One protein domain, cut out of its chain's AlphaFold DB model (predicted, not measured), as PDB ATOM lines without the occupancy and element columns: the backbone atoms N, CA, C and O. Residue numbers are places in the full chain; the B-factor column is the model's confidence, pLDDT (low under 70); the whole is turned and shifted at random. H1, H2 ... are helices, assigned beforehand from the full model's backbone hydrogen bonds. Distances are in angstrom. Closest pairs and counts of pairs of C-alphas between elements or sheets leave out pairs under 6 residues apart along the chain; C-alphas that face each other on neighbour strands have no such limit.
ATOM      1  N   LYS A   2     -15.853  32.203 -56.924       52.09
ATOM      2  CA  LYS A   2     -15.639  31.008 -57.782       52.09
ATOM      3  C   LYS A   2     -14.258  30.330 -57.634       52.09
ATOM      4  O   LYS A   2     -14.190  29.109 -57.615       52.09
ATOM      5  N   ARG A   3     -13.172  31.103 -57.471       51.94
ATOM      6  CA  ARG A   3     -11.800  30.564 -57.312       51.94
ATOM      7  C   ARG A   3     -11.563  29.887 -55.955       51.94
ATOM      8  O   ARG A   3     -10.932  28.843 -55.903       51.94
ATOM      9  N   THR A   4     -12.124  30.439 -54.878       54.41
ATOM     10  CA  THR A   4     -12.035  29.869 -53.522       54.41
ATOM     11  C   THR A   4     -12.846  28.577 -53.407       54.41
ATOM     12  O   THR A   4     -12.372  27.610 -52.830       54.41
ATOM     13  N   VAL A   5     -14.030  28.519 -54.030       57.72
ATOM     14  CA  VAL A   5     -14.866  27.305 -54.069       57.72
ATOM     15  C   VAL A   5     -14.205  26.186 -54.887       57.72
ATOM     16  O   VAL A   5     -14.219  25.041 -54.450       57.72
ATOM     17  N   MET A   6     -13.565  26.496 -56.024       53.97
ATOM     18  CA  MET A   6     -12.785  25.499 -56.778       53.97
ATOM     19  C   MET A   6     -11.561  24.998 -56.005       53.97
ATOM     20  O   MET A   6     -11.286  23.806 -56.046       53.97
ATOM     21  N   ALA A   7     -10.850  25.870 -55.284       56.69
ATOM     22  CA  ALA A   7      -9.702  25.467 -54.470       56.69
ATOM     23  C   ALA A   7     -10.114  24.556 -53.300       56.69
ATOM     24  O   ALA A   7      -9.460  23.549 -53.052       56.69
ATOM     25  N   VAL A   8     -11.234  24.856 -52.633       56.75
ATOM     26  CA  VAL A   8     -11.790  24.004 -51.569       56.75
ATOM     27  C   VAL A   8     -12.261  22.661 -52.133       56.75
ATOM     28  O   VAL A   8     -11.938  21.626 -51.561       56.75
ATOM     29  N   MET A   9     -12.950  22.643 -53.279       53.97
ATOM     30  CA  MET A   9     -13.353  21.382 -53.913       53.97
ATOM     31  C   MET A   9     -12.154  20.554 -54.387       53.97
ATOM     32  O   MET A   9     -12.142  19.350 -54.164       53.97
ATOM     33  N   ALA A  10     -11.124  21.174 -54.967       57.12
ATOM     34  CA  ALA A  10      -9.898  20.480 -55.359       57.12
ATOM     35  C   ALA A  10      -9.141  19.913 -54.147       57.12
ATOM     36  O   ALA A  10      -8.622  18.803 -54.217       57.12
ATOM     37  N   PHE A  11      -9.132  20.628 -53.020       50.66
ATOM     38  CA  PHE A  11      -8.524  20.154 -51.777       50.66
ATOM     39  C   PHE A  11      -9.299  18.972 -51.170       50.66
ATOM     40  O   PHE A  11      -8.700  17.959 -50.821       50.66
ATOM     41  N   VAL A  12     -10.635  19.036 -51.130       58.28
ATOM     42  CA  VAL A  12     -11.492  17.919 -50.684       58.28
ATOM     43  C   VAL A  12     -11.351  16.700 -51.610       58.28
ATOM     44  O   VAL A  12     -11.308  15.556 -51.148       58.28
ATOM     45  N   PHE A  13     -11.215  16.927 -52.918       53.81
ATOM     46  CA  PHE A  13     -10.994  15.861 -53.894       53.81
ATOM     47  C   PHE A  13      -9.599  15.226 -53.743       53.81
ATOM     48  O   PHE A  13      -9.463  14.008 -53.803       53.81
ATOM     49  N   ALA A  14      -8.564  16.018 -53.450       50.16
ATOM     50  CA  ALA A  14      -7.219  15.505 -53.188       50.16
ATOM     51  C   ALA A  14      -7.157  14.671 -51.894       50.16
ATOM     52  O   ALA A  14      -6.612  13.572 -51.903       50.16
ATOM     53  N   VAL A  15      -7.779  15.136 -50.802       57.28
ATOM     54  CA  VAL A  15      -7.815  14.405 -49.518       57.28
ATOM     55  C   VAL A  15      -8.578  13.078 -49.637       57.28
ATOM     56  O   VAL A  15      -8.144  12.066 -49.088       57.28
ATOM     57  N   SER A  16      -9.676  13.043 -50.398       55.84
ATOM     58  CA  SER A  16     -10.426  11.799 -50.635       55.84
ATOM     59  C   SER A  16      -9.682  10.801 -51.534       55.84
ATOM     60  O   SER A  16      -9.784   9.597 -51.300       55.84
ATOM     61  N   MET A  17      -8.881  11.269 -52.502       51.53
ATOM     62  CA  MET A  17      -8.027  10.391 -53.313       51.53
ATOM     63  C   MET A  17      -6.837   9.817 -52.535       51.53
ATOM     64  O   MET A  17      -6.508   8.652 -52.732       51.53
ATOM     65  N   VAL A  18      -6.235  10.574 -51.609       58.12
ATOM     66  CA  VAL A  18      -5.150  10.063 -50.748       58.12
ATOM     67  C   VAL A  18      -5.652   8.944 -49.832       58.12
ATOM     68  O   VAL A  18      -4.989   7.920 -49.708       58.12
ATOM     69  N   GLN A  19      -6.852   9.080 -49.255       57.91
ATOM     70  CA  GLN A  19      -7.424   8.013 -48.426       57.91
ATOM     71  C   GLN A  19      -7.834   6.778 -49.225       57.91
ATOM     72  O   GLN A  19      -7.719   5.681 -48.695       57.91
ATOM     73  N   ALA A  20      -8.297   6.922 -50.472       60.59
ATOM     74  CA  ALA A  20      -8.592   5.779 -51.338       60.59
ATOM     75  C   ALA A  20      -7.315   5.068 -51.822       60.59
ATOM     76  O   ALA A  20      -7.307   3.847 -51.932       60.59
ATOM     77  N   ALA A  21      -6.223   5.807 -52.052       67.19
ATOM     78  CA  ALA A  21      -4.926   5.250 -52.446       67.19
ATOM     79  C   ALA A  21      -4.274   4.380 -51.354       67.19
ATOM     80  O   ALA A  21      -3.396   3.575 -51.652       67.19
ATOM     81  N   SER A  22      -4.713   4.515 -50.099       78.12
ATOM     82  CA  SER A  22      -4.296   3.655 -48.989       78.12
ATOM     83  C   SER A  22      -4.939   2.265 -49.005       78.12
ATOM     84  O   SER A  22      -4.587   1.463 -48.144       78.12
ATOM     85  N   TRP A  23      -5.869   1.984 -49.930       88.19
ATOM     86  CA  TRP A  23      -6.583   0.709 -50.031       88.19
ATOM     87  C   TRP A  23      -6.244  -0.032 -51.323       88.19
ATOM     88  O   TRP A  23      -6.252   0.549 -52.407       88.19
ATOM     89  N   THR A  24      -6.004  -1.337 -51.224       86.94
ATOM     90  CA  THR A  24      -5.735  -2.213 -52.375       86.94
ATOM     91  C   THR A  24      -7.001  -2.825 -52.978       86.94
ATOM     92  O   THR A  24      -6.961  -3.293 -54.115       86.94
ATOM     93  N   VAL A  25      -8.129  -2.801 -52.253       89.81
ATOM     94  CA  VAL A  25      -9.423  -3.376 -52.664       89.81
ATOM     95  C   VAL A  25     -10.545  -2.370 -52.394       89.81
ATOM     96  O   VAL A  25     -10.719  -1.899 -51.268       89.81
ATOM     97  N   TYR A  26     -11.322  -2.025 -53.426       88.38
ATOM     98  CA  TYR A  26     -12.376  -1.009 -53.320       88.38
ATOM     99  C   TYR A  26     -13.566  -1.486 -52.478       88.38
ATOM    100  O   TYR A  26     -14.097  -0.720 -51.672       88.38
ATOM    101  N   GLU A  27     -13.970  -2.747 -52.624       90.56
ATOM    102  CA  GLU A  27     -15.062  -3.340 -51.851       90.56
ATOM    103  C   GLU A  27     -14.781  -3.253 -50.344       90.56
ATOM    104  O   GLU A  27     -15.636  -2.793 -49.585       90.56
ATOM    105  N   ASP A  28     -13.557  -3.578 -49.920       90.38
ATOM    106  CA  ASP A  28     -13.140  -3.472 -48.519       90.38
ATOM    107  C   ASP A  28     -13.186  -2.027 -48.012       90.38
ATOM    108  O   ASP A  28     -13.672  -1.780 -46.908       90.38
ATOM    109  N   TYR A  29     -12.765  -1.054 -48.827       92.38
ATOM    110  CA  TYR A  29     -12.874   0.365 -48.482       92.38
ATOM    111  C   TYR A  29     -14.333   0.798 -48.276       92.38
ATOM    112  O   TYR A  29     -14.650   1.531 -47.332       92.38
ATOM    113  N   THR A  30     -15.251   0.352 -49.141       93.69
ATOM    114  CA  THR A  30     -16.678   0.673 -48.985       93.69
ATOM    115  C   THR A  30     -17.283   0.034 -47.737       93.69
ATOM    116  O   THR A  30     -17.995   0.718 -46.999       93.69
ATOM    117  N   ALA A  31     -16.941  -1.227 -47.453       95.25
ATOM    118  CA  ALA A  31     -17.363  -1.926 -46.245       95.25
ATOM    119  C   ALA A  31     -16.811  -1.242 -44.986       95.25
ATOM    120  O   ALA A  31     -17.559  -0.981 -44.044       95.25
ATOM    121  N   TYR A  32     -15.529  -0.869 -44.998       96.31
ATOM    122  CA  TYR A  32     -14.880  -0.151 -43.906       96.31
ATOM    123  C   TYR A  32     -15.602   1.152 -43.571       96.31
ATOM    124  O   TYR A  32     -15.898   1.395 -42.402       96.31
ATOM    125  N   LYS A  33     -15.927   1.976 -44.577       95.62
ATOM    126  CA  LYS A  33     -16.653   3.232 -44.349       95.62
ATOM    127  C   LYS A  33     -18.003   2.990 -43.687       95.62
ATOM    128  O   LYS A  33     -18.296   3.620 -42.679       95.62
ATOM    129  N   ALA A  34     -18.783   2.041 -44.204       97.38
ATOM    130  CA  ALA A  34     -20.091   1.719 -43.643       97.38
ATOM    131  C   ALA A  34     -19.995   1.255 -42.178       97.38
ATOM    132  O   ALA A  34     -20.782   1.679 -41.332       97.38
ATOM    133  N   VAL A  35     -19.009   0.411 -41.861       97.88
ATOM    134  CA  VAL A  35     -18.779  -0.078 -40.495       97.88
ATOM    135  C   VAL A  35     -18.304   1.042 -39.569       97.88
ATOM    136  O   VAL A  35     -18.794   1.149 -38.446       97.88
ATOM    137  N   LYS A  36     -17.398   1.907 -40.031       96.75
ATOM    138  CA  LYS A  36     -16.917   3.061 -39.264       96.75
ATOM    139  C   LYS A  36     -18.034   4.068 -38.978       96.75
ATOM    140  O   LYS A  36     -18.146   4.541 -37.849       96.75
ATOM    141  N   ASP A  37     -18.886   4.355 -39.958       97.44
ATOM    142  CA  ASP A  37     -20.042   5.237 -39.776       97.44
ATOM    143  C   ASP A  37     -21.041   4.632 -38.775       97.44
ATOM    144  O   ASP A  37     -21.573   5.334 -37.913       97.44
ATOM    145  N   ALA A  38     -21.246   3.311 -38.820       97.62
ATOM    146  CA  ALA A  38     -22.052   2.603 -37.828       97.62
ATOM    147  C   ALA A  38     -21.435   2.651 -36.416       97.62
ATOM    148  O   ALA A  38     -22.177   2.761 -35.440       97.62
ATOM    149  N   ALA A  39     -20.102   2.606 -36.295       97.44
ATOM    150  CA  ALA A  39     -19.406   2.783 -35.020       97.44
ATOM    151  C   ALA A  39     -19.643   4.186 -34.440       97.44
ATOM    152  O   ALA A  39     -20.036   4.321 -33.283       97.44
ATOM    153  N   ALA A  40     -19.476   5.228 -35.265       96.38
ATOM    154  CA  ALA A  40     -19.727   6.612 -34.867       96.38
ATOM    155  C   ALA A  40     -21.182   6.813 -34.414       96.38
ATOM    156  O   ALA A  40     -21.422   7.334 -33.326       96.38
ATOM    157  N   LYS A  41     -22.149   6.292 -35.179       97.50
ATOM    158  CA  LYS A  41     -23.567   6.335 -34.808       97.50
ATOM    159  C   LYS A  41     -23.843   5.635 -33.473       97.50
ATOM    160  O   LYS A  41     -24.534   6.191 -32.625       97.50
ATOM    161  N   ALA A  42     -23.283   4.444 -33.257       96.88
ATOM    162  CA  ALA A  42     -23.433   3.732 -31.990       96.88
ATOM    163  C   ALA A  42     -22.822   4.511 -30.810       96.88
ATOM    164  O   ALA A  42     -23.397   4.516 -29.723       96.88
ATOM    165  N   SER A  43     -21.692   5.200 -31.019       94.81
ATOM    166  CA  SER A  43     -21.114   6.122 -30.028       94.81
ATOM    167  C   SER A  43     -22.077   7.262 -29.686       94.81
ATOM    168  O   SER A  43     -22.295   7.534 -28.506       94.81
ATOM    169  N   ASP A  44     -22.671   7.907 -30.692       95.00
ATOM    170  CA  ASP A  44     -23.594   9.037 -30.498       95.00
ATOM    171  C   ASP A  44     -24.876   8.623 -29.760       95.00
ATOM    172  O   ASP A  44     -25.409   9.375 -28.944       95.00
ATOM    173  N   GLU A  45     -25.333   7.390 -29.979       96.44
ATOM    174  CA  GLU A  45     -26.459   6.773 -29.267       96.44
ATOM    175  C   GLU A  45     -26.085   6.280 -27.853       96.44
ATOM    176  O   GLU A  45     -26.940   5.787 -27.115       96.44
ATOM    177  N   GLY A  46     -24.815   6.398 -27.449       93.88
ATOM    178  CA  GLY A  46     -24.316   5.925 -26.155       93.88
ATOM    179  C   GLY A  46     -24.195   4.402 -26.046       93.88
ATOM    180  O   GLY A  46     -24.052   3.877 -24.941       93.88
ATOM    181  N   ASN A  47     -24.240   3.679 -27.167       97.00
ATOM    182  CA  ASN A  47     -24.081   2.231 -27.225       97.00
ATOM    183  C   ASN A  47     -22.602   1.850 -27.386       97.00
ATOM    184  O   ASN A  47     -22.121   1.510 -28.471       97.00
ATOM    185  N   THR A  48     -21.871   1.897 -26.274       96.94
ATOM    186  CA  THR A  48     -20.427   1.630 -26.242       96.94
ATOM    187  C   THR A  48     -20.073   0.233 -26.727       96.94
ATOM    188  O   THR A  48     -19.141   0.096 -27.510       96.94
ATOM    189  N   THR A  49     -20.826  -0.800 -26.342       97.50
ATOM    190  CA  THR A  49     -20.556  -2.175 -26.785       97.50
ATOM    191  C   THR A  49     -20.628  -2.292 -28.307       97.50
ATOM    192  O   THR A  49     -19.718  -2.850 -28.922       97.50
ATOM    193  N   ALA A  50     -21.666  -1.727 -28.931       98.12
ATOM    194  CA  ALA A  50     -21.787  -1.737 -30.386       98.12
ATOM    195  C   ALA A  50     -20.702  -0.883 -31.056       98.12
ATOM    196  O   ALA A  50     -20.119  -1.315 -32.048       98.12
ATOM    197  N   SER A  51     -20.390   0.289 -30.497       98.06
ATOM    198  CA  SER A  51     -19.340   1.174 -31.008       98.06
ATOM    199  C   SER A  51     -17.964   0.495 -31.006       98.06
ATOM    200  O   SER A  51     -17.307   0.415 -32.045       98.06
ATOM    201  N   VAL A  52     -17.562  -0.101 -29.878       98.31
ATOM    202  CA  VAL A  52     -16.297  -0.845 -29.734       98.31
ATOM    203  C   VAL A  52     -16.239  -2.017 -30.710       98.31
ATOM    204  O   VAL A  52     -15.239  -2.181 -31.412       98.31
ATOM    205  N   ALA A  53     -17.308  -2.815 -30.801       98.56
ATOM    206  CA  ALA A  53     -17.368  -3.949 -31.720       98.56
ATOM    207  C   ALA A  53     -17.213  -3.507 -33.184       98.56
ATOM    208  O   ALA A  53     -16.469  -4.128 -33.943       98.56
ATOM    209  N   LYS A  54     -17.862  -2.404 -33.572       98.56
ATOM    210  CA  LYS A  54     -17.791  -1.863 -34.934       98.56
ATOM    211  C   LYS A  54     -16.432  -1.250 -35.253       98.56
ATOM    212  O   LYS A  54     -15.919  -1.477 -36.342       98.56
ATOM    213  N   TYR A  55     -15.789  -0.560 -34.316       98.56
ATOM    214  CA  TYR A  55     -14.409  -0.112 -34.515       98.56
ATOM    215  C   TYR A  55     -13.427  -1.288 -34.644       98.56
ATOM    216  O   TYR A  55     -12.560  -1.258 -35.517       98.56
ATOM    217  N   LYS A  56     -13.589  -2.366 -33.863       98.44
ATOM    218  CA  LYS A  56     -12.803  -3.607 -34.034       98.44
ATOM    219  C   LYS A  56     -13.052  -4.259 -35.404       98.44
ATOM    220  O   LYS A  56     -12.110  -4.702 -36.060       98.44
ATOM    221  N   GLU A  57     -14.296  -4.268 -35.881       97.94
ATOM    222  CA  GLU A  57     -14.647  -4.739 -37.228       97.94
ATOM    223  C   GLU A  57     -13.997  -3.868 -38.322       97.94
ATOM    224  O   GLU A  57     -13.392  -4.396 -39.257       97.94
ATOM    225  N   ALA A  58     -14.031  -2.540 -38.177       97.62
ATOM    226  CA  ALA A  58     -13.366  -1.612 -39.089       97.62
ATOM    227  C   ALA A  58     -11.839  -1.814 -39.106       97.62
ATOM    228  O   ALA A  58     -11.230  -1.762 -40.175       97.62
ATOM    229  N   ALA A  59     -11.222  -2.097 -37.952       97.06
ATOM    230  CA  ALA A  59      -9.806  -2.454 -37.862       97.06
ATOM    231  C   ALA A  59      -9.497  -3.745 -38.638       97.06
ATOM    232  O   ALA A  59      -8.526  -3.797 -39.388       97.06
ATOM    233  N   SER A  60     -10.348  -4.767 -38.511       96.62
ATOM    234  CA  SER A  60     -10.208  -6.034 -39.240       96.62
ATOM    235  C   SER A  60     -10.318  -5.853 -40.757       96.62
ATOM    236  O   SER A  60      -9.550  -6.450 -41.508       96.62
ATOM    237  N   LEU A  61     -11.222  -4.988 -41.228       95.69
ATOM    238  CA  LEU A  61     -11.315  -4.631 -42.649       95.69
ATOM    239  C   LEU A  61     -10.065  -3.883 -43.126       95.69
ATOM    240  O   LEU A  61      -9.512  -4.223 -44.169       95.69
ATOM    241  N   ALA A  62      -9.574  -2.926 -42.338       94.44
ATOM    242  CA  ALA A  62      -8.344  -2.202 -42.648       94.44
ATOM    243  C   ALA A  62      -7.116  -3.125 -42.702       94.44
ATOM    244  O   ALA A  62      -6.277  -2.972 -43.582       94.44
ATOM    245  N   ALA A  63      -7.031  -4.133 -41.833       94.25
ATOM    246  CA  ALA A  63      -5.930  -5.096 -41.835       94.25
ATOM    247  C   ALA A  63      -5.822  -5.913 -43.140       94.25
ATOM    248  O   ALA A  63      -4.753  -6.436 -43.447       94.25
ATOM    249  N   LYS A  64      -6.922  -6.053 -43.899       92.31
ATOM    250  CA  LYS A  64      -6.958  -6.856 -45.133       92.31
ATOM    251  C   LYS A  64      -6.345  -6.137 -46.324       92.31
ATOM    252  O   LYS A  64      -5.656  -6.764 -47.124       92.31
ATOM    253  N   SER A  65      -6.641  -4.852 -46.468       88.69
ATOM    254  CA  SER A  65      -6.360  -4.130 -47.711       88.69
ATOM    255  C   SER A  65      -6.004  -2.666 -47.515       88.69
ATOM    256  O   SER A  65      -5.737  -1.996 -48.507       88.69
ATOM    257  N   ALA A  66      -5.947  -2.169 -46.279       90.25
ATOM    258  CA  ALA A  66      -5.490  -0.823 -45.961       90.25
ATOM    259  C   ALA A  66      -4.075  -0.822 -45.357       90.25
ATOM    260  O   ALA A  66      -3.415  -1.856 -45.237       90.25
ATOM    261  N   THR A  67      -3.605   0.355 -44.946       90.19
ATOM    262  CA  THR A  67      -2.347   0.475 -44.204       90.19
ATOM    263  C   THR A  67      -2.533   0.165 -42.715       90.19
ATOM    264  O   THR A  67      -3.624   0.314 -42.148       90.19
ATOM    265  N   LYS A  68      -1.442  -0.233 -42.047       92.31
ATOM    266  CA  LYS A  68      -1.433  -0.528 -40.603       92.31
ATOM    267  C   LYS A  68      -1.848   0.678 -39.760       92.31
ATOM    268  O   LYS A  68      -2.465   0.508 -38.712       92.31
ATOM    269  N   GLU A  69      -1.584   1.894 -40.227       92.12
ATOM    270  CA  GLU A  69      -1.986   3.128 -39.554       92.12
ATOM    271  C   GLU A  69      -3.511   3.266 -39.498       92.12
ATOM    272  O   GLU A  69      -4.054   3.674 -38.472       92.12
ATOM    273  N   ILE A  70      -4.223   2.896 -40.570       93.00
ATOM    274  CA  ILE A  70      -5.691   2.934 -40.598       93.00
ATOM    275  C   ILE A  70      -6.259   1.918 -39.605       93.00
ATOM    276  O   ILE A  70      -7.181   2.251 -38.853       93.00
ATOM    277  N   GLN A  71      -5.682   0.714 -39.555       95.19
ATOM    278  CA  GLN A  71      -6.034  -0.304 -38.566       95.19
ATOM    279  C   GLN A  71      -5.802   0.206 -37.133       95.19
ATOM    280  O   GLN A  71      -6.715   0.144 -36.307       95.19
ATOM    281  N   ALA A  72      -4.627   0.775 -36.852       95.50
ATOM    282  CA  ALA A  72      -4.276   1.321 -35.542       95.50
ATOM    283  C   ALA A  72      -5.224   2.451 -35.108       95.50
ATOM    284  O   ALA A  72      -5.621   2.510 -33.944       95.50
ATOM    285  N   TRP A  73      -5.653   3.315 -36.038       95.69
ATOM    286  CA  TRP A  73      -6.651   4.354 -35.760       95.69
ATOM    287  C   TRP A  73      -7.972   3.772 -35.270       95.69
ATOM    288  O   TRP A  73      -8.547   4.307 -34.323       95.69
ATOM    289  N   GLN A  74      -8.444   2.680 -35.873       97.25
ATOM    290  CA  GLN A  74      -9.711   2.077 -35.467       97.25
ATOM    291  C   GLN A  74      -9.606   1.395 -34.100       97.25
ATOM    292  O   GLN A  74     -10.507   1.546 -33.277       97.25
ATOM    293  N   LEU A  75      -8.492   0.720 -33.813       98.06
ATOM    294  CA  LEU A  75      -8.251   0.146 -32.486       98.06
ATOM    295  C   LEU A  75      -8.145   1.239 -31.410       98.06
ATOM    296  O   LEU A  75      -8.788   1.140 -30.366       98.06
ATOM    297  N   ASN A  76      -7.434   2.335 -31.686       97.62
ATOM    298  CA  ASN A  76      -7.393   3.488 -30.785       97.62
ATOM    299  C   ASN A  76      -8.797   4.080 -30.543       97.62
ATOM    300  O   ASN A  76      -9.132   4.409 -29.407       97.62
ATOM    301  N   SER A  77      -9.637   4.182 -31.578       98.00
ATOM    302  CA  SER A  77     -11.032   4.623 -31.432       98.00
ATOM    303  C   SER A  77     -11.861   3.672 -30.564       98.00
ATOM    304  O   SER A  77     -12.563   4.145 -29.673       98.00
ATOM    305  N   ALA A  78     -11.738   2.352 -30.746       98.44
ATOM    306  CA  ALA A  78     -12.392   1.363 -29.886       98.44
ATOM    307  C   ALA A  78     -11.993   1.533 -28.408       98.44
ATOM    308  O   ALA A  78     -12.857   1.618 -27.539       98.44
ATOM    309  N   ALA A  79     -10.694   1.636 -28.118       98.56
ATOM    310  CA  ALA A  79     -10.215   1.838 -26.752       98.56
ATOM    311  C   ALA A  79     -10.695   3.168 -26.148       98.56
ATOM    312  O   ALA A  79     -11.066   3.235 -24.975       98.56
ATOM    313  N   TYR A  80     -10.730   4.231 -26.952       98.25
ATOM    314  CA  TYR A  80     -11.170   5.545 -26.497       98.25
ATOM    315  C   TYR A  80     -12.646   5.570 -26.074       98.25
ATOM    316  O   TYR A  80     -12.995   6.263 -25.117       98.25
ATOM    317  N   GLU A  81     -13.515   4.782 -26.712       98.44
ATOM    318  CA  GLU A  81     -14.917   4.655 -26.292       98.44
ATOM    319  C   GLU A  81     -15.058   4.056 -24.887       98.44
ATOM    320  O   GLU A  81     -15.859   4.544 -24.085       98.44
ATOM    321  N   LEU A  82     -14.231   3.069 -24.541       98.69
ATOM    322  CA  LEU A  82     -14.184   2.504 -23.190       98.69
ATOM    323  C   LEU A  82     -13.677   3.535 -22.170       98.69
ATOM    324  O   LEU A  82     -14.271   3.697 -21.103       98.69
ATOM    325  N   ILE A  83     -12.638   4.302 -22.525       98.56
ATOM    326  CA  ILE A  83     -12.105   5.388 -21.685       98.56
ATOM    327  C   ILE A  83     -13.157   6.487 -21.459       98.56
ATOM    328  O   ILE A  83     -13.277   7.006 -20.347       98.56
ATOM    329  N   LYS A  84     -13.945   6.847 -22.482       97.75
ATOM    330  CA  LYS A  84     -15.053   7.809 -22.351       97.75
ATOM    331  C   LYS A  84     -16.086   7.330 -21.335       97.75
ATOM    332  O   LYS A  84     -16.487   8.112 -20.472       97.75
ATOM    333  N   VAL A  85     -16.504   6.067 -21.421       97.44
ATOM    334  CA  VAL A  85     -17.467   5.497 -20.468       97.44
ATOM    335  C   VAL A  85     -16.889   5.439 -19.069       97.44
ATOM    336  O   VAL A  85     -17.580   5.840 -18.140       97.44
ATOM    337  N   PHE A  86     -15.628   5.031 -18.916       98.44
ATOM    338  CA  PHE A  86     -14.949   5.061 -17.625       98.44
ATOM    339  C   PHE A  86     -15.031   6.462 -17.008       98.44
ATOM    340  O   PHE A  86     -15.598   6.628 -15.932       98.44
ATOM    341  N   LYS A  87     -14.574   7.491 -17.738       97.88
ATOM    342  CA  LYS A  87     -14.582   8.881 -17.253       97.88
ATOM    343  C   LYS A  87     -15.981   9.370 -16.882       97.88
ATOM    344  O   LYS A  87     -16.120  10.101 -15.904       97.88
ATOM    345  N   LYS A  88     -17.001   8.974 -17.652       96.81
ATOM    346  CA  LYS A  88     -18.406   9.312 -17.397       96.81
ATOM    347  C   LYS A  88     -18.940   8.614 -16.145       96.81
ATOM    348  O   LYS A  88     -19.494   9.283 -15.280       96.81
ATOM    349  N   ASN A  89     -18.771   7.298 -16.038       96.88
ATOM    350  CA  ASN A  89     -19.298   6.497 -14.932       96.88
ATOM    351  C   ASN A  89     -18.665   6.872 -13.595       96.88
ATOM    352  O   ASN A  89     -19.313   6.790 -12.555       96.88
ATOM    353  N   THR A  90     -17.399   7.285 -13.621       97.31
ATOM    354  CA  THR A  90     -16.676   7.657 -12.410       97.31
ATOM    355  C   THR A  90     -16.770   9.141 -12.096       97.31
ATOM    356  O   THR A  90     -16.247   9.540 -11.065       97.31
ATOM    357  N   ASP A  91     -17.362   9.967 -12.967       97.06
ATOM    358  CA  ASP A  91     -17.277  11.433 -12.892       97.06
ATOM    359  C   ASP A  91     -15.825  11.915 -12.686       97.06
ATOM    360  O   ASP A  91     -15.487  12.676 -11.775       97.06
ATOM    361  N   TYR A  92     -14.924  11.353 -13.501       95.94
ATOM    362  CA  TYR A  92     -13.477  11.453 -13.310       95.94
ATOM    363  C   TYR A  92     -13.008  12.905 -13.182       95.94
ATOM    364  O   TYR A  92     -12.294  13.249 -12.242       95.94
ATOM    365  N   SER A  93     -13.416  13.760 -14.122       94.75
ATOM    366  CA  SER A  93     -12.925  15.136 -14.197       94.75
ATOM    367  C   SER A  93     -13.283  15.931 -12.944       94.75
ATOM    368  O   SER A  93     -12.392  16.535 -12.350       94.75
ATOM    369  N   ALA A  94     -14.542  15.870 -12.494       95.44
ATOM    370  CA  ALA A  94     -14.984  16.606 -11.314       95.44
ATOM    371  C   ALA A  94     -14.298  16.102 -10.035       95.44
ATOM    372  O   ALA A  94     -13.885  16.896  -9.191       95.44
ATOM    373  N   LYS A  95     -14.108  14.782  -9.901       94.44
ATOM    374  CA  LYS A  95     -13.436  14.184  -8.734       94.44
ATOM    375  C   LYS A  95     -11.956  14.545  -8.649       94.44
ATOM    376  O   LYS A  95     -11.460  14.857  -7.566       94.44
ATOM    377  N   ILE A  96     -11.240  14.519  -9.773       92.75
ATOM    378  CA  ILE A  96      -9.825  14.910  -9.794       92.75
ATOM    379  C   ILE A  96      -9.670  16.419  -9.583       92.75
ATOM    380  O   ILE A  96      -8.776  16.833  -8.843       92.75
ATOM    381  N   GLU A  97     -10.569  17.237 -10.134       94.25
ATOM    382  CA  GLU A  97     -10.607  18.678  -9.868       94.25
ATOM    383  C   GLU A  97     -10.829  18.966  -8.376       94.25
ATOM    384  O   GLU A  97     -10.033  19.689  -7.770       94.25
ATOM    385  N   GLN A  98     -11.815  18.316  -7.750       93.31
ATOM    386  CA  GLN A  98     -12.059  18.404  -6.308       93.31
ATOM    387  C   GLN A  98     -10.787  18.094  -5.504       93.31
ATOM    388  O   GLN A  98     -10.386  18.893  -4.659       93.31
ATOM    389  N   LEU A  99     -10.111  16.972  -5.781       92.88
ATOM    390  CA  LEU A  99      -8.866  16.610  -5.092       92.88
ATOM    391  C   LEU A  99      -7.738  17.616  -5.322       92.88
ATOM    392  O   LEU A  99      -6.930  17.854  -4.416       92.88
ATOM    393  N   SER A 100      -7.645  18.181  -6.524       91.19
ATOM    394  CA  SER A 100      -6.603  19.148  -6.875       91.19
ATOM    395  C   SER A 100      -6.725  20.446  -6.070       91.19
ATOM    396  O   SER A 100      -5.706  21.000  -5.663       91.19
ATOM    397  N   GLY A 101      -7.956  20.862  -5.745       92.81
ATOM    398  CA  GLY A 101      -8.244  22.052  -4.939       92.81
ATOM    399  C   GLY A 101      -8.058  21.868  -3.428       92.81
ATOM    400  O   GLY A 101      -8.033  22.850  -2.690       92.81
ATOM    401  N   MET A 102      -7.915  20.631  -2.944       90.31
ATOM    402  CA  MET A 102      -7.733  20.349  -1.518       90.31
ATOM    403  C   MET A 102      -6.265  20.470  -1.096       90.31
ATOM    404  O   MET A 102      -5.360  19.944  -1.756       90.31
ATOM    405  N   THR A 103      -6.021  21.069   0.067       90.25
ATOM    406  CA  THR A 103      -4.714  21.008   0.731       90.25
ATOM    407  C   THR A 103      -4.457  19.601   1.289       90.25
ATOM    408  O   THR A 103      -5.403  18.858   1.557       90.25
ATOM    409  N   PRO A 104      -3.189  19.175   1.442       88.25
ATOM    410  CA  PRO A 104      -2.875  17.909   2.100       88.25
ATOM    411  C   PRO A 104      -3.450  17.867   3.522       88.25
ATOM    412  O   PRO A 104      -3.031  18.631   4.389       88.25
ATOM    413  N   SER A 105      -4.417  16.981   3.752       85.81
ATOM    414  CA  SER A 105      -5.112  16.836   5.030       85.81
ATOM    415  C   SER A 105      -5.742  15.444   5.160       85.81
ATOM    416  O   SER A 105      -5.750  14.658   4.207       85.81
ATOM    417  N   LYS A 106      -6.296  15.132   6.340       88.12
ATOM    418  CA  LYS A 106      -7.037  13.879   6.563       88.12
ATOM    419  C   LYS A 106      -8.288  13.801   5.685       88.12
ATOM    420  O   LYS A 106      -8.619  12.730   5.191       88.12
ATOM    421  N   GLU A 107      -8.937  14.934   5.449       90.56
ATOM    422  CA  GLU A 107     -10.119  15.060   4.597       90.56
ATOM    423  C   GLU A 107      -9.769  14.794   3.131       90.56
ATOM    424  O   GLU A 107     -10.484  14.049   2.463       90.56
ATOM    425  N   LYS A 108      -8.640  15.325   2.632       90.06
ATOM    426  CA  LYS A 108      -8.156  15.011   1.275       90.06
ATOM    427  C   LYS A 108      -7.895  13.522   1.114       90.06
ATOM    428  O   LYS A 108      -8.254  12.942   0.096       90.06
ATOM    429  N   PHE A 109      -7.304  12.902   2.130       89.00
ATOM    430  CA  PHE A 109      -7.027  11.475   2.110       89.00
ATOM    431  C   PHE A 109      -8.302  10.614   2.138       89.00
ATOM    432  O   PHE A 109      -8.398   9.627   1.412       89.00
ATOM    433  N   ALA A 110      -9.304  11.004   2.930       90.44
ATOM    434  CA  ALA A 110     -10.614  10.358   2.915       90.44
ATOM    435  C   ALA A 110     -11.283  10.481   1.533       90.44
ATOM    436  O   ALA A 110     -11.691   9.473   0.965       90.44
ATOM    437  N   ALA A 111     -11.275  11.678   0.937       93.00
ATOM    438  CA  ALA A 111     -11.798  11.890  -0.412       93.00
ATOM    439  C   ALA A 111     -11.055  11.050  -1.469       93.00
ATOM    440  O   ALA A 111     -11.687  10.490  -2.360       93.00
ATOM    441  N   GLN A 112      -9.725  10.914  -1.368       93.50
ATOM    442  CA  GLN A 112      -8.942  10.044  -2.257       93.50
ATOM    443  C   GLN A 112      -9.407   8.587  -2.180       93.50
ATOM    444  O   GLN A 112      -9.586   7.959  -3.222       93.50
ATOM    445  N   LYS A 113      -9.655   8.071  -0.971       93.62
ATOM    446  CA  LYS A 113     -10.183   6.713  -0.773       93.62
ATOM    447  C   LYS A 113     -11.560   6.528  -1.395       93.62
ATOM    448  O   LYS A 113     -11.766   5.552  -2.110       93.62
ATOM    449  N   ASP A 114     -12.472   7.469  -1.173       93.88
ATOM    450  CA  ASP A 114     -13.826   7.391  -1.727       93.88
ATOM    451  C   ASP A 114     -13.804   7.406  -3.263       93.88
ATOM    452  O   ASP A 114     -14.538   6.668  -3.923       93.88
ATOM    453  N   ILE A 115     -12.915   8.212  -3.848       95.50
ATOM    454  CA  ILE A 115     -12.702   8.256  -5.296       95.50
ATOM    455  C   ILE A 115     -12.110   6.932  -5.791       95.50
ATOM    456  O   ILE A 115     -12.606   6.389  -6.776       95.50
ATOM    457  N   ALA A 116     -11.104   6.387  -5.104       95.56
ATOM    458  CA  ALA A 116     -10.467   5.127  -5.479       95.56
ATOM    459  C   ALA A 116     -11.466   3.961  -5.545       95.56
ATOM    460  O   ALA A 116     -11.435   3.206  -6.511       95.56
ATOM    461  N   VAL A 117     -12.414   3.868  -4.604       95.56
ATOM    462  CA  VAL A 117     -13.477   2.842  -4.631       95.56
ATOM    463  C   VAL A 117     -14.303   2.915  -5.923       95.56
ATOM    464  O   VAL A 117     -14.603   1.892  -6.544       95.56
ATOM    465  N   ILE A 118     -14.653   4.125  -6.366       95.56
ATOM    466  CA  ILE A 118     -15.451   4.329  -7.585       95.56
ATOM    467  C   ILE A 118     -14.634   3.973  -8.832       95.56
ATOM    468  O   ILE A 118     -15.142   3.279  -9.717       95.56
ATOM    469  N   LEU A 119     -13.376   4.419  -8.898       97.06
ATOM    470  CA  LEU A 119     -12.479   4.104 -10.012       97.06
ATOM    471  C   LEU A 119     -12.249   2.587 -10.122       97.06
ATOM    472  O   LEU A 119     -12.395   2.035 -11.211       97.06
ATOM    473  N   GLU A 120     -11.994   1.903  -9.002       96.50
ATOM    474  CA  GLU A 120     -11.790   0.447  -8.947       96.50
ATOM    475  C   GLU A 120     -12.962  -0.339  -9.516       96.50
ATOM    476  O   GLU A 120     -12.763  -1.246 -10.323       96.50
ATOM    477  N   SER A 121     -14.190   0.048  -9.164       97.06
ATOM    478  CA  SER A 121     -15.400  -0.617  -9.663       97.06
ATOM    479  C   SER A 121     -15.582  -0.533 -11.187       97.06
ATOM    480  O   SER A 121     -16.377  -1.283 -11.748       97.06
ATOM    481  N   ASN A 122     -14.834   0.345 -11.869       97.75
ATOM    482  CA  ASN A 122     -14.883   0.542 -13.319       97.75
ATOM    483  C   ASN A 122     -13.588   0.122 -14.041       97.75
ATOM    484  O   ASN A 122     -13.496   0.299 -15.258       97.75
ATOM    485  N   MET A 123     -12.600  -0.453 -13.343       97.81
ATOM    486  CA  MET A 123     -11.290  -0.783 -13.933       97.81
ATOM    487  C   MET A 123     -11.360  -1.763 -15.103       97.81
ATOM    488  O   MET A 123     -10.563  -1.640 -16.029       97.81
ATOM    489  N   GLY A 124     -12.369  -2.640 -15.146       98.06
ATOM    490  CA  GLY A 124     -12.561  -3.559 -16.273       98.06
ATOM    491  C   GLY A 124     -12.659  -2.855 -17.636       98.06
ATOM    492  O   GLY A 124     -12.193  -3.396 -18.634       98.06
ATOM    493  N   LEU A 125     -13.185  -1.621 -17.684       98.12
ATOM    494  CA  LEU A 125     -13.210  -0.810 -18.910       98.12
ATOM    495  C   LEU A 125     -11.802  -0.391 -19.351       98.12
ATOM    496  O   LEU A 125     -11.504  -0.383 -20.545       98.12
ATOM    497  N   LEU A 126     -10.940  -0.027 -18.398       98.50
ATOM    498  CA  LEU A 126      -9.564   0.383 -18.685       98.50
ATOM    499  C   LEU A 126      -8.667  -0.809 -19.009       98.50
ATOM    500  O   LEU A 126      -7.788  -0.674 -19.856       98.50
ATOM    501  N   ASP A 127      -8.910  -1.967 -18.400       98.56
ATOM    502  CA  ASP A 127      -8.184  -3.199 -18.712       98.56
ATOM    503  C   ASP A 127      -8.471  -3.662 -20.147       98.56
ATOM    504  O   ASP A 127      -7.538  -3.959 -20.899       98.56
ATOM    505  N   GLU A 128      -9.741  -3.639 -20.577       98.44
ATOM    506  CA  GLU A 128     -10.087  -3.919 -21.975       98.44
ATOM    507  C   GLU A 128      -9.481  -2.867 -22.920       98.44
ATOM    508  O   GLU A 128      -8.878  -3.224 -23.936       98.44
ATOM    509  N   ALA A 129      -9.582  -1.575 -22.581       98.62
ATOM    510  CA  ALA A 129      -8.995  -0.503 -23.384       98.62
ATOM    511  C   ALA A 129      -7.480  -0.679 -23.546       98.62
ATOM    512  O   ALA A 129      -6.962  -0.527 -24.650       98.62
ATOM    513  N   LYS A 130      -6.773  -1.047 -22.469       98.56
ATOM    514  CA  LYS A 130      -5.332  -1.311 -22.486       98.56
ATOM    515  C   LYS A 130      -4.987  -2.451 -23.436       98.56
ATOM    516  O   LYS A 130      -4.094  -2.280 -24.256       98.56
ATOM    517  N   GLY A 131      -5.711  -3.571 -23.377       98.38
ATOM    518  CA  GLY A 131      -5.494  -4.693 -24.297       98.38
ATOM    519  C   GLY A 131      -5.594  -4.274 -25.768       98.38
ATOM    520  O   GLY A 131      -4.706  -4.574 -26.562       98.38
ATOM    521  N   ILE A 132      -6.625  -3.494 -26.110       98.38
ATOM    522  CA  ILE A 132      -6.822  -2.964 -27.470       98.38
ATOM    523  C   ILE A 132      -5.708  -1.978 -27.863       98.38
ATOM    524  O   ILE A 132      -5.259  -1.969 -29.009       98.38
ATOM    525  N   LEU A 133      -5.259  -1.128 -26.936       97.75
ATOM    526  CA  LEU A 133      -4.193  -0.154 -27.192       97.75
ATOM    527  C   LEU A 133      -2.835  -0.822 -27.405       97.75
ATOM    528  O   LEU A 133      -2.086  -0.363 -28.260       97.75
ATOM    529  N   GLU A 134      -2.520  -1.898 -26.683       97.12
ATOM    530  CA  GLU A 134      -1.288  -2.664 -26.909       97.12
ATOM    531  C   GLU A 134      -1.311  -3.375 -28.274       97.12
ATOM    532  O   GLU A 134      -0.305  -3.368 -28.984       97.12
ATOM    533  N   GLU A 135      -2.470  -3.893 -28.709       96.38
ATOM    534  CA  GLU A 135      -2.643  -4.364 -30.093       96.38
ATOM    535  C   GLU A 135      -2.417  -3.234 -31.108       96.38
ATOM    536  O   GLU A 135      -1.708  -3.422 -32.095       96.38
ATOM    537  N   ALA A 136      -2.978  -2.046 -30.861       95.31
ATOM    538  CA  ALA A 136      -2.809  -0.888 -31.737       95.31
ATOM    539  C   ALA A 136      -1.345  -0.421 -31.809       95.31
ATOM    540  O   ALA A 136      -0.856  -0.074 -32.883       95.31
ATOM    541  N   LYS A 137      -0.641  -0.437 -30.675       93.94
ATOM    542  CA  LYS A 137       0.773  -0.068 -30.541       93.94
ATOM    543  C   LYS A 137       1.691  -1.025 -31.298       93.94
ATOM    544  O   LYS A 137       2.655  -0.601 -31.924       93.94
ATOM    545  N   ALA A 138       1.371  -2.319 -31.322       92.81
ATOM    546  CA  ALA A 138       2.141  -3.310 -32.076       92.81
ATOM    547  C   ALA A 138       2.103  -3.092 -33.607       92.81
ATOM    548  O   ALA A 138       2.881  -3.702 -34.343       92.81
ATOM    549  N   LEU A 139       1.211  -2.224 -34.096       89.38
ATOM    550  CA  LEU A 139       1.092  -1.853 -35.507       89.38
ATOM    551  C   LEU A 139       1.965  -0.641 -35.892       89.38
ATOM    552  O   LEU A 139       1.849  -0.162 -37.021       89.38
ATOM    553  N   GLU A 140       2.825  -0.149 -34.990       68.44
ATOM    554  CA  GLU A 140       3.689   1.022 -35.202       68.44
ATOM    555  C   GLU A 140       4.598   0.899 -36.444       68.44
ATOM    556  O   GLU A 140       5.220  -0.135 -36.700       68.44
ATOM    557  N   GLY A 141       4.666   1.983 -37.231       60.22
ATOM    558  CA  GLY A 141       5.442   2.035 -38.477       60.22
ATOM    559  C   GLY A 141       5.365   3.327 -39.315       60.22
ATOM    560  O   GLY A 141       5.988   3.364 -40.374       60.22
ATOM    561  N   GLY A 142       4.662   4.384 -38.877       60.59
ATOM    562  CA  GLY A 142       4.455   5.613 -39.670       60.59
ATOM    563  C   GLY A 142       3.715   6.740 -38.924       60.59
ATOM    564  O   GLY A 142       3.628   6.702 -37.698       60.59
ATOM    565  N   GLU A 143       3.146   7.720 -39.653       68.12
ATOM    566  CA  GLU A 143       2.312   8.854 -39.157       68.12
ATOM    567  C   GLU A 143       0.929   8.411 -38.601       68.12
ATOM    568  O   GLU A 143      -0.115   9.021 -38.844       68.12
ATOM    569  N   GLY A 144       0.893   7.287 -37.886       75.69
ATOM    570  CA  GLY A 144      -0.305   6.742 -37.254       75.69
ATOM    571  C   GLY A 144      -0.680   7.454 -35.944       75.69
ATOM    572  O   GLY A 144      -0.056   8.439 -35.548       75.69
ATOM    573  N   PRO A 145      -1.679   6.944 -35.204       91.69
ATOM    574  CA  PRO A 145      -2.142   7.527 -33.941       91.69
ATOM    575  C   PRO A 145      -1.187   7.285 -32.757       91.69
ATOM    576  O   PRO A 145      -1.654   7.226 -31.623       91.69
ATOM    577  N   ALA A 146       0.121   7.125 -32.979       91.50
ATOM    578  CA  ALA A 146       1.076   6.693 -31.952       91.50
ATOM    579  C   ALA A 146       1.028   7.583 -30.696       91.50
ATOM    580  O   ALA A 146       0.873   7.082 -29.586       91.50
ATOM    581  N   GLU A 147       1.025   8.910 -30.865       92.12
ATOM    582  CA  GLU A 147       0.899   9.854 -29.746       92.12
ATOM    583  C   GLU A 147      -0.435   9.722 -28.996       92.12
ATOM    584  O   GLU A 147      -0.492   9.879 -27.777       92.12
ATOM    585  N   LYS A 148      -1.530   9.428 -29.709       94.69
ATOM    586  CA  LYS A 148      -2.853   9.236 -29.095       94.69
ATOM    587  C   LYS A 148      -2.929   7.917 -28.336       94.69
ATOM    588  O   LYS A 148      -3.467   7.902 -27.233       94.69
ATOM    589  N   ILE A 149      -2.353   6.850 -28.889       95.56
ATOM    590  CA  ILE A 149      -2.227   5.552 -28.218       95.56
ATOM    591  C   ILE A 149      -1.400   5.716 -26.940       95.56
ATOM    592  O   ILE A 149      -1.867   5.332 -25.870       95.56
ATOM    593  N   ALA A 150      -0.228   6.352 -27.032       95.12
ATOM    594  CA  ALA A 150       0.636   6.626 -25.886       95.12
ATOM    595  C   ALA A 150      -0.093   7.448 -24.813       95.12
ATOM    596  O   ALA A 150      -0.156   7.032 -23.663       95.12
ATOM    597  N   SER A 151      -0.755   8.543 -25.199       96.69
ATOM    598  CA  SER A 151      -1.526   9.369 -24.264       96.69
ATOM    599  C   SER A 151      -2.653   8.599 -23.561       96.69
ATOM    600  O   SER A 151      -2.905   8.823 -22.375       96.69
ATOM    601  N   ASN A 152      -3.334   7.691 -24.264       98.12
ATOM    602  CA  ASN A 152      -4.378   6.853 -23.675       98.12
ATOM    603  C   ASN A 152      -3.794   5.794 -22.720       98.12
ATOM    604  O   ASN A 152      -4.366   5.555 -21.655       98.12
ATOM    605  N   LEU A 153      -2.647   5.195 -23.058       98.19
ATOM    606  CA  LEU A 153      -1.922   4.276 -22.174       98.19
ATOM    607  C   LEU A 153      -1.405   4.986 -20.916       98.19
ATOM    608  O   LEU A 153      -1.553   4.455 -19.816       98.19
ATOM    609  N   ASP A 154      -0.879   6.204 -21.053       98.19
ATOM    610  CA  ASP A 154      -0.425   7.029 -19.929       98.19
ATOM    611  C   ASP A 154      -1.576   7.366 -18.981       98.19
ATOM    612  O   ASP A 154      -1.419   7.291 -17.763       98.19
ATOM    613  N   PHE A 155      -2.760   7.677 -19.519       98.44
ATOM    614  CA  PHE A 155      -3.961   7.870 -18.707       98.44
ATOM    615  C   PHE A 155      -4.302   6.617 -17.887       98.44
ATOM    616  O   PHE A 155      -4.535   6.715 -16.684       98.44
ATOM    617  N   ILE A 156      -4.298   5.433 -18.509       98.50
ATOM    618  CA  ILE A 156      -4.577   4.167 -17.812       98.50
ATOM    619  C   ILE A 156      -3.506   3.881 -16.748       98.50
ATOM    620  O   ILE A 156      -3.830   3.459 -15.636       98.50
ATOM    621  N   SER A 157      -2.236   4.132 -17.063       98.25
ATOM    622  CA  SER A 157      -1.118   3.988 -16.125       98.25
ATOM    623  C   SER A 157      -1.280   4.909 -14.913       98.25
ATOM    624  O   SER A 157      -1.180   4.464 -13.771       98.25
ATOM    625  N   TRP A 158      -1.639   6.174 -15.147       97.50
ATOM    626  CA  TRP A 158      -1.905   7.145 -14.090       97.50
ATOM    627  C   TRP A 158      -3.036   6.693 -13.160       97.50
ATOM    628  O   TRP A 158      -2.893   6.800 -11.944       97.50
ATOM    629  N   VAL A 159      -4.139   6.155 -13.700       97.81
ATOM    630  CA  VAL A 159      -5.261   5.672 -12.873       97.81
ATOM    631  C   VAL A 159      -4.811   4.513 -11.986       97.81
ATOM    632  O   VAL A 159      -5.107   4.514 -10.793       97.81
ATOM    633  N   ASN A 160      -4.055   3.558 -12.533       97.06
ATOM    634  CA  ASN A 160      -3.502   2.456 -11.747       97.06
ATOM    635  C   ASN A 160      -2.584   2.964 -10.629       97.06
ATOM    636  O   ASN A 160      -2.769   2.588  -9.473       97.06
ATOM    637  N   GLN A 161      -1.668   3.885 -10.942       95.62
ATOM    638  CA  GLN A 161      -0.781   4.475  -9.939       95.62
ATOM    639  C   GLN A 161      -1.568   5.206  -8.844       95.62
ATOM    640  O   GLN A 161      -1.263   5.064  -7.663       95.62
ATOM    641  N   PHE A 162      -2.611   5.956  -9.212       94.81
ATOM    642  CA  PHE A 162      -3.475   6.640  -8.251       94.81
ATOM    643  C   PHE A 162      -4.133   5.657  -7.268       94.81
ATOM    644  O   PHE A 162      -4.207   5.928  -6.065       94.81
ATOM    645  N   LEU A 163      -4.600   4.508  -7.762       95.19
ATOM    646  CA  LEU A 163      -5.193   3.456  -6.935       95.19
ATOM    647  C   LEU A 163      -4.160   2.799  -6.010       95.19
ATOM    648  O   LEU A 163      -4.435   2.598  -4.826       95.19
ATOM    649  N   GLU A 164      -2.965   2.505  -6.521       93.81
ATOM    650  CA  GLU A 164      -1.862   1.944  -5.733       93.81
ATOM    651  C   GLU A 164      -1.420   2.892  -4.610       93.81
ATOM    652  O   GLU A 164      -1.344   2.486  -3.447       93.81
ATOM    653  N   ASP A 165      -1.218   4.172  -4.931       89.19
ATOM    654  CA  ASP A 165      -0.831   5.209  -3.970       89.19
ATOM    655  C   ASP A 165      -1.896   5.399  -2.876       89.19
ATOM    656  O   ASP A 165      -1.577   5.702  -1.723       89.19
ATOM    657  N   THR A 166      -3.174   5.191  -3.213       89.31
ATOM    658  CA  THR A 166      -4.284   5.297  -2.255       89.31
ATOM    659  C   THR A 166      -4.356   4.091  -1.311       89.31
ATOM    660  O   THR A 166      -4.715   4.250  -0.139       89.31
ATOM    661  N   LYS A 167      -3.989   2.890  -1.784       84.19
ATOM    662  CA  LYS A 167      -3.912   1.662  -0.966       84.19
ATOM    663  C   LYS A 167      -2.721   1.653  -0.023       84.19
ATOM    664  O   LYS A 167      -2.852   1.176   1.102       84.19
ATOM    665  N   ASN A 168      -1.601   2.223  -0.465       75.69
ATOM    666  CA  ASN A 168      -0.348   2.299   0.282       75.69
ATOM    667  C   ASN A 168       0.007   3.758   0.628       75.69
ATOM    668  O   ASN A 168       1.038   4.277   0.203       75.69
ATOM    669  N   PRO A 169      -0.813   4.437   1.452       60.97
ATOM    670  CA  PRO A 169      -0.649   5.861   1.765       60.97
ATOM    671  C   PRO A 169       0.637   6.206   2.531       60.97
ATOM    672  O   PRO A 169       0.972   7.376   2.721       60.97
ATOM    673  N   VAL A 170       1.336   5.188   3.032       50.69
ATOM    674  CA  VAL A 170       2.350   5.289   4.078       50.69
ATOM    675  C   VAL A 170       3.565   4.459   3.676       50.69
ATOM    676  O   VAL A 170       3.823   3.428   4.264       50.69
ATOM    677  N   GLU A 171       4.332   4.934   2.695       48.50
ATOM    678  CA  GLU A 171       5.780   4.645   2.637       48.50
ATOM    679  C   GLU A 171       6.616   5.866   2.208       48.50
ATOM    680  O   GLU A 171       7.744   6.015   2.661       48.50
ATOM    681  N   LYS A 172       6.080   6.833   1.441       50.69
ATOM    682  CA  LYS A 172       6.899   7.968   0.951       50.69
ATOM    683  C   LYS A 172       6.826   9.290   1.728       50.69
ATOM    684  O   LYS A 172       7.653  10.159   1.471       50.69
ATOM    685  N   LYS A 173       5.881   9.495   2.661       51.03
ATOM    686  CA  LYS A 173       5.743  10.800   3.363       51.03
ATOM    687  C   LYS A 173       5.647  10.752   4.888       51.03
ATOM    688  O   LYS A 173       6.015  11.731   5.528       51.03
ATOM    689  N   VAL A 174       5.246   9.630   5.486       47.72
ATOM    690  CA  VAL A 174       5.225   9.500   6.957       47.72
ATOM    691  C   VAL A 174       6.622   9.213   7.514       47.72
ATOM    692  O   VAL A 174       6.976   9.772   8.545       47.72
ATOM    693  N   GLU A 175       7.476   8.467   6.802       47.75
ATOM    694  CA  GLU A 175       8.881   8.309   7.214       47.75
ATOM    695  C   GLU A 175       9.651   9.639   7.251       47.75
ATOM    696  O   GLU A 175      10.522   9.817   8.099       47.75
ATOM    697  N   ALA A 176       9.334  10.582   6.359       49.00
ATOM    698  CA  ALA A 176       9.976  11.894   6.336       49.00
ATOM    699  C   ALA A 176       9.506  12.785   7.501       49.00
ATOM    700  O   ALA A 176      10.328  13.444   8.130       49.00
ATOM    701  N   ALA A 177       8.211  12.752   7.835       49.31
ATOM    702  CA  ALA A 177       7.650  13.540   8.934       49.31
ATOM    703  C   ALA A 177       8.062  13.004  10.320       49.31
ATOM    704  O   ALA A 177       8.419  13.779  11.203       49.31
ATOM    705  N   VAL A 178       8.105  11.679  10.502       49.16
ATOM    706  CA  VAL A 178       8.501  11.061  11.781       49.16
ATOM    707  C   VAL A 178      10.011  11.202  12.038       49.16
ATOM    708  O   VAL A 178      10.430  11.350  13.184       49.16
ATOM    709  N   LYS A 179      10.856  11.232  10.996       48.94
ATOM    710  CA  LYS A 179      12.309  11.469  11.149       48.94
ATOM    711  C   LYS A 179      12.667  12.932  11.461       48.94
ATOM    712  O   LYS A 179      13.758  13.161  11.984       48.94
ATOM    713  N   GLU A 180      11.800  13.904  11.166       48.81
ATOM    714  CA  GLU A 180      12.007  15.312  11.550       48.81
ATOM    715  C   GLU A 180      11.536  15.629  12.976       48.81
ATOM    716  O   GLU A 180      12.195  16.414  13.654       48.81
ATOM    717  N   GLU A 181      10.462  15.002  13.467       46.00
ATOM    718  CA  GLU A 181      10.002  15.201  14.854       46.00
ATOM    719  C   GLU A 181      10.901  14.525  15.895       46.00
ATOM    720  O   GLU A 181      11.029  15.027  17.003       46.00
ATOM    721  N   VAL A 182      11.589  13.434  15.547       50.53
ATOM    722  CA  VAL A 182      12.542  12.762  16.457       50.53
ATOM    723  C   VAL A 182      13.909  13.475  16.504       50.53
ATOM    724  O   VAL A 182      14.759  13.149  17.330       50.53
ATOM    725  N   LYS A 183      14.146  14.459  15.622       47.56
ATOM    726  CA  LYS A 183      15.394  15.246  15.547       47.56
ATOM    727  C   LYS A 183      15.267  16.691  16.057       47.56
ATOM    728  O   LYS A 183      16.267  17.409  16.008       47.56
TER     729      LYS A 183
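What this domain is: This is residues 2 to 183 of the 184 residues of an uncharacterized protein of Candidatus Goldbacteria bacterium HGW-Goldbacteria-1 (UniProt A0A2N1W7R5). What shape do these coordinates make? H2, H3, H4, H7 and H8 stand side by side as an up-and-down bundle, each running against the one before it, and the helical hairpin H5 and H6 lengthens it at one end, where H6 packs on H8. Residues 2 to 18 of H1 stick out at the other end, and residues 170 to 183, with H9, stick out as a tail beyond the hairpin's end. What are the counts and the size? The printed part has 182 residues with nine named helices, H1 to H9 in order, and no named strand: the class is all helix. The whole is loose, with a radius of gyration of the C-alphas of 22.3 A and spans of 77 by 38 by 33 A.

How they stand to each other: How does the printed part begin? H1, residues 2 to 21, is close to but not clearly touching H2, residues 26 to 44, and about perpendicular to it at 74 degrees; the closest C-alphas, of Ala 20 and Tyr 29, are 7.5 A apart. H2 and H3, residues 48 to 65, touch as a hairpin at a shallow tilt of 17 degrees, with the C-alphas of Ala 39 and Ser 51 closest at 4.3 A. What does H4 touch? H4, residues 68 to 89, touches H3 as a hairpin, closest at the C-alphas of Ala 59 and Gln 71, 4.4 A. It also touches H7, residues 123 to 137, opposite ways at a shallow tilt of 14 degrees, closest at the C-alphas of Ala 79 and Ala 129, 4.3 A. What follows toward the last residue? H5, residues 92 to 101, and H6, residues 106 to 120, form a hairpin, with the C-alphas of Leu 99 and Lys 108 closest at 6.6 A. H8, residues 146 to 167, touches H6 with residues 159 to 166 alone, at a steep tilt of 55 degrees, closest at the C-alphas of Ala 116 and Leu 163, 5.7 A; H9, residues 174 to 181, touches no helix. Are the backbones helical? Every O i to N i+4 pair is within hydrogen-bond range in H1, H2, H5, H7, H8 and H9; H3 has 12 of 14, H4 17 of 18 and H6 10 of 11.

Where its parts are: Where does H1 begin? C-alpha 2 is at (-15.639, 31.008, -57.782), and H1 is 28.4 A long. Which helices are longest by residues? H4, 32.1 A, and H8, 31.8 A, have 22 residues each; C-alpha 68 is at (-1.433, -0.528, -40.603). Where does H9 end? C-alpha 181 is at (10.002, 15.201, 14.854).

The domain as a whole: How far does it reach? The two C-alphas farthest apart, of Lys 2 and Val 182, are 81.5 A apart; the body without the free stretches spans 62 by 32 by 22 A. Are there cuts or long links? The printed part has no cut and no long link. Where is confidence low? Residues 2 to 21, 140 to 143 and 169 to 183 have pLDDT under 70.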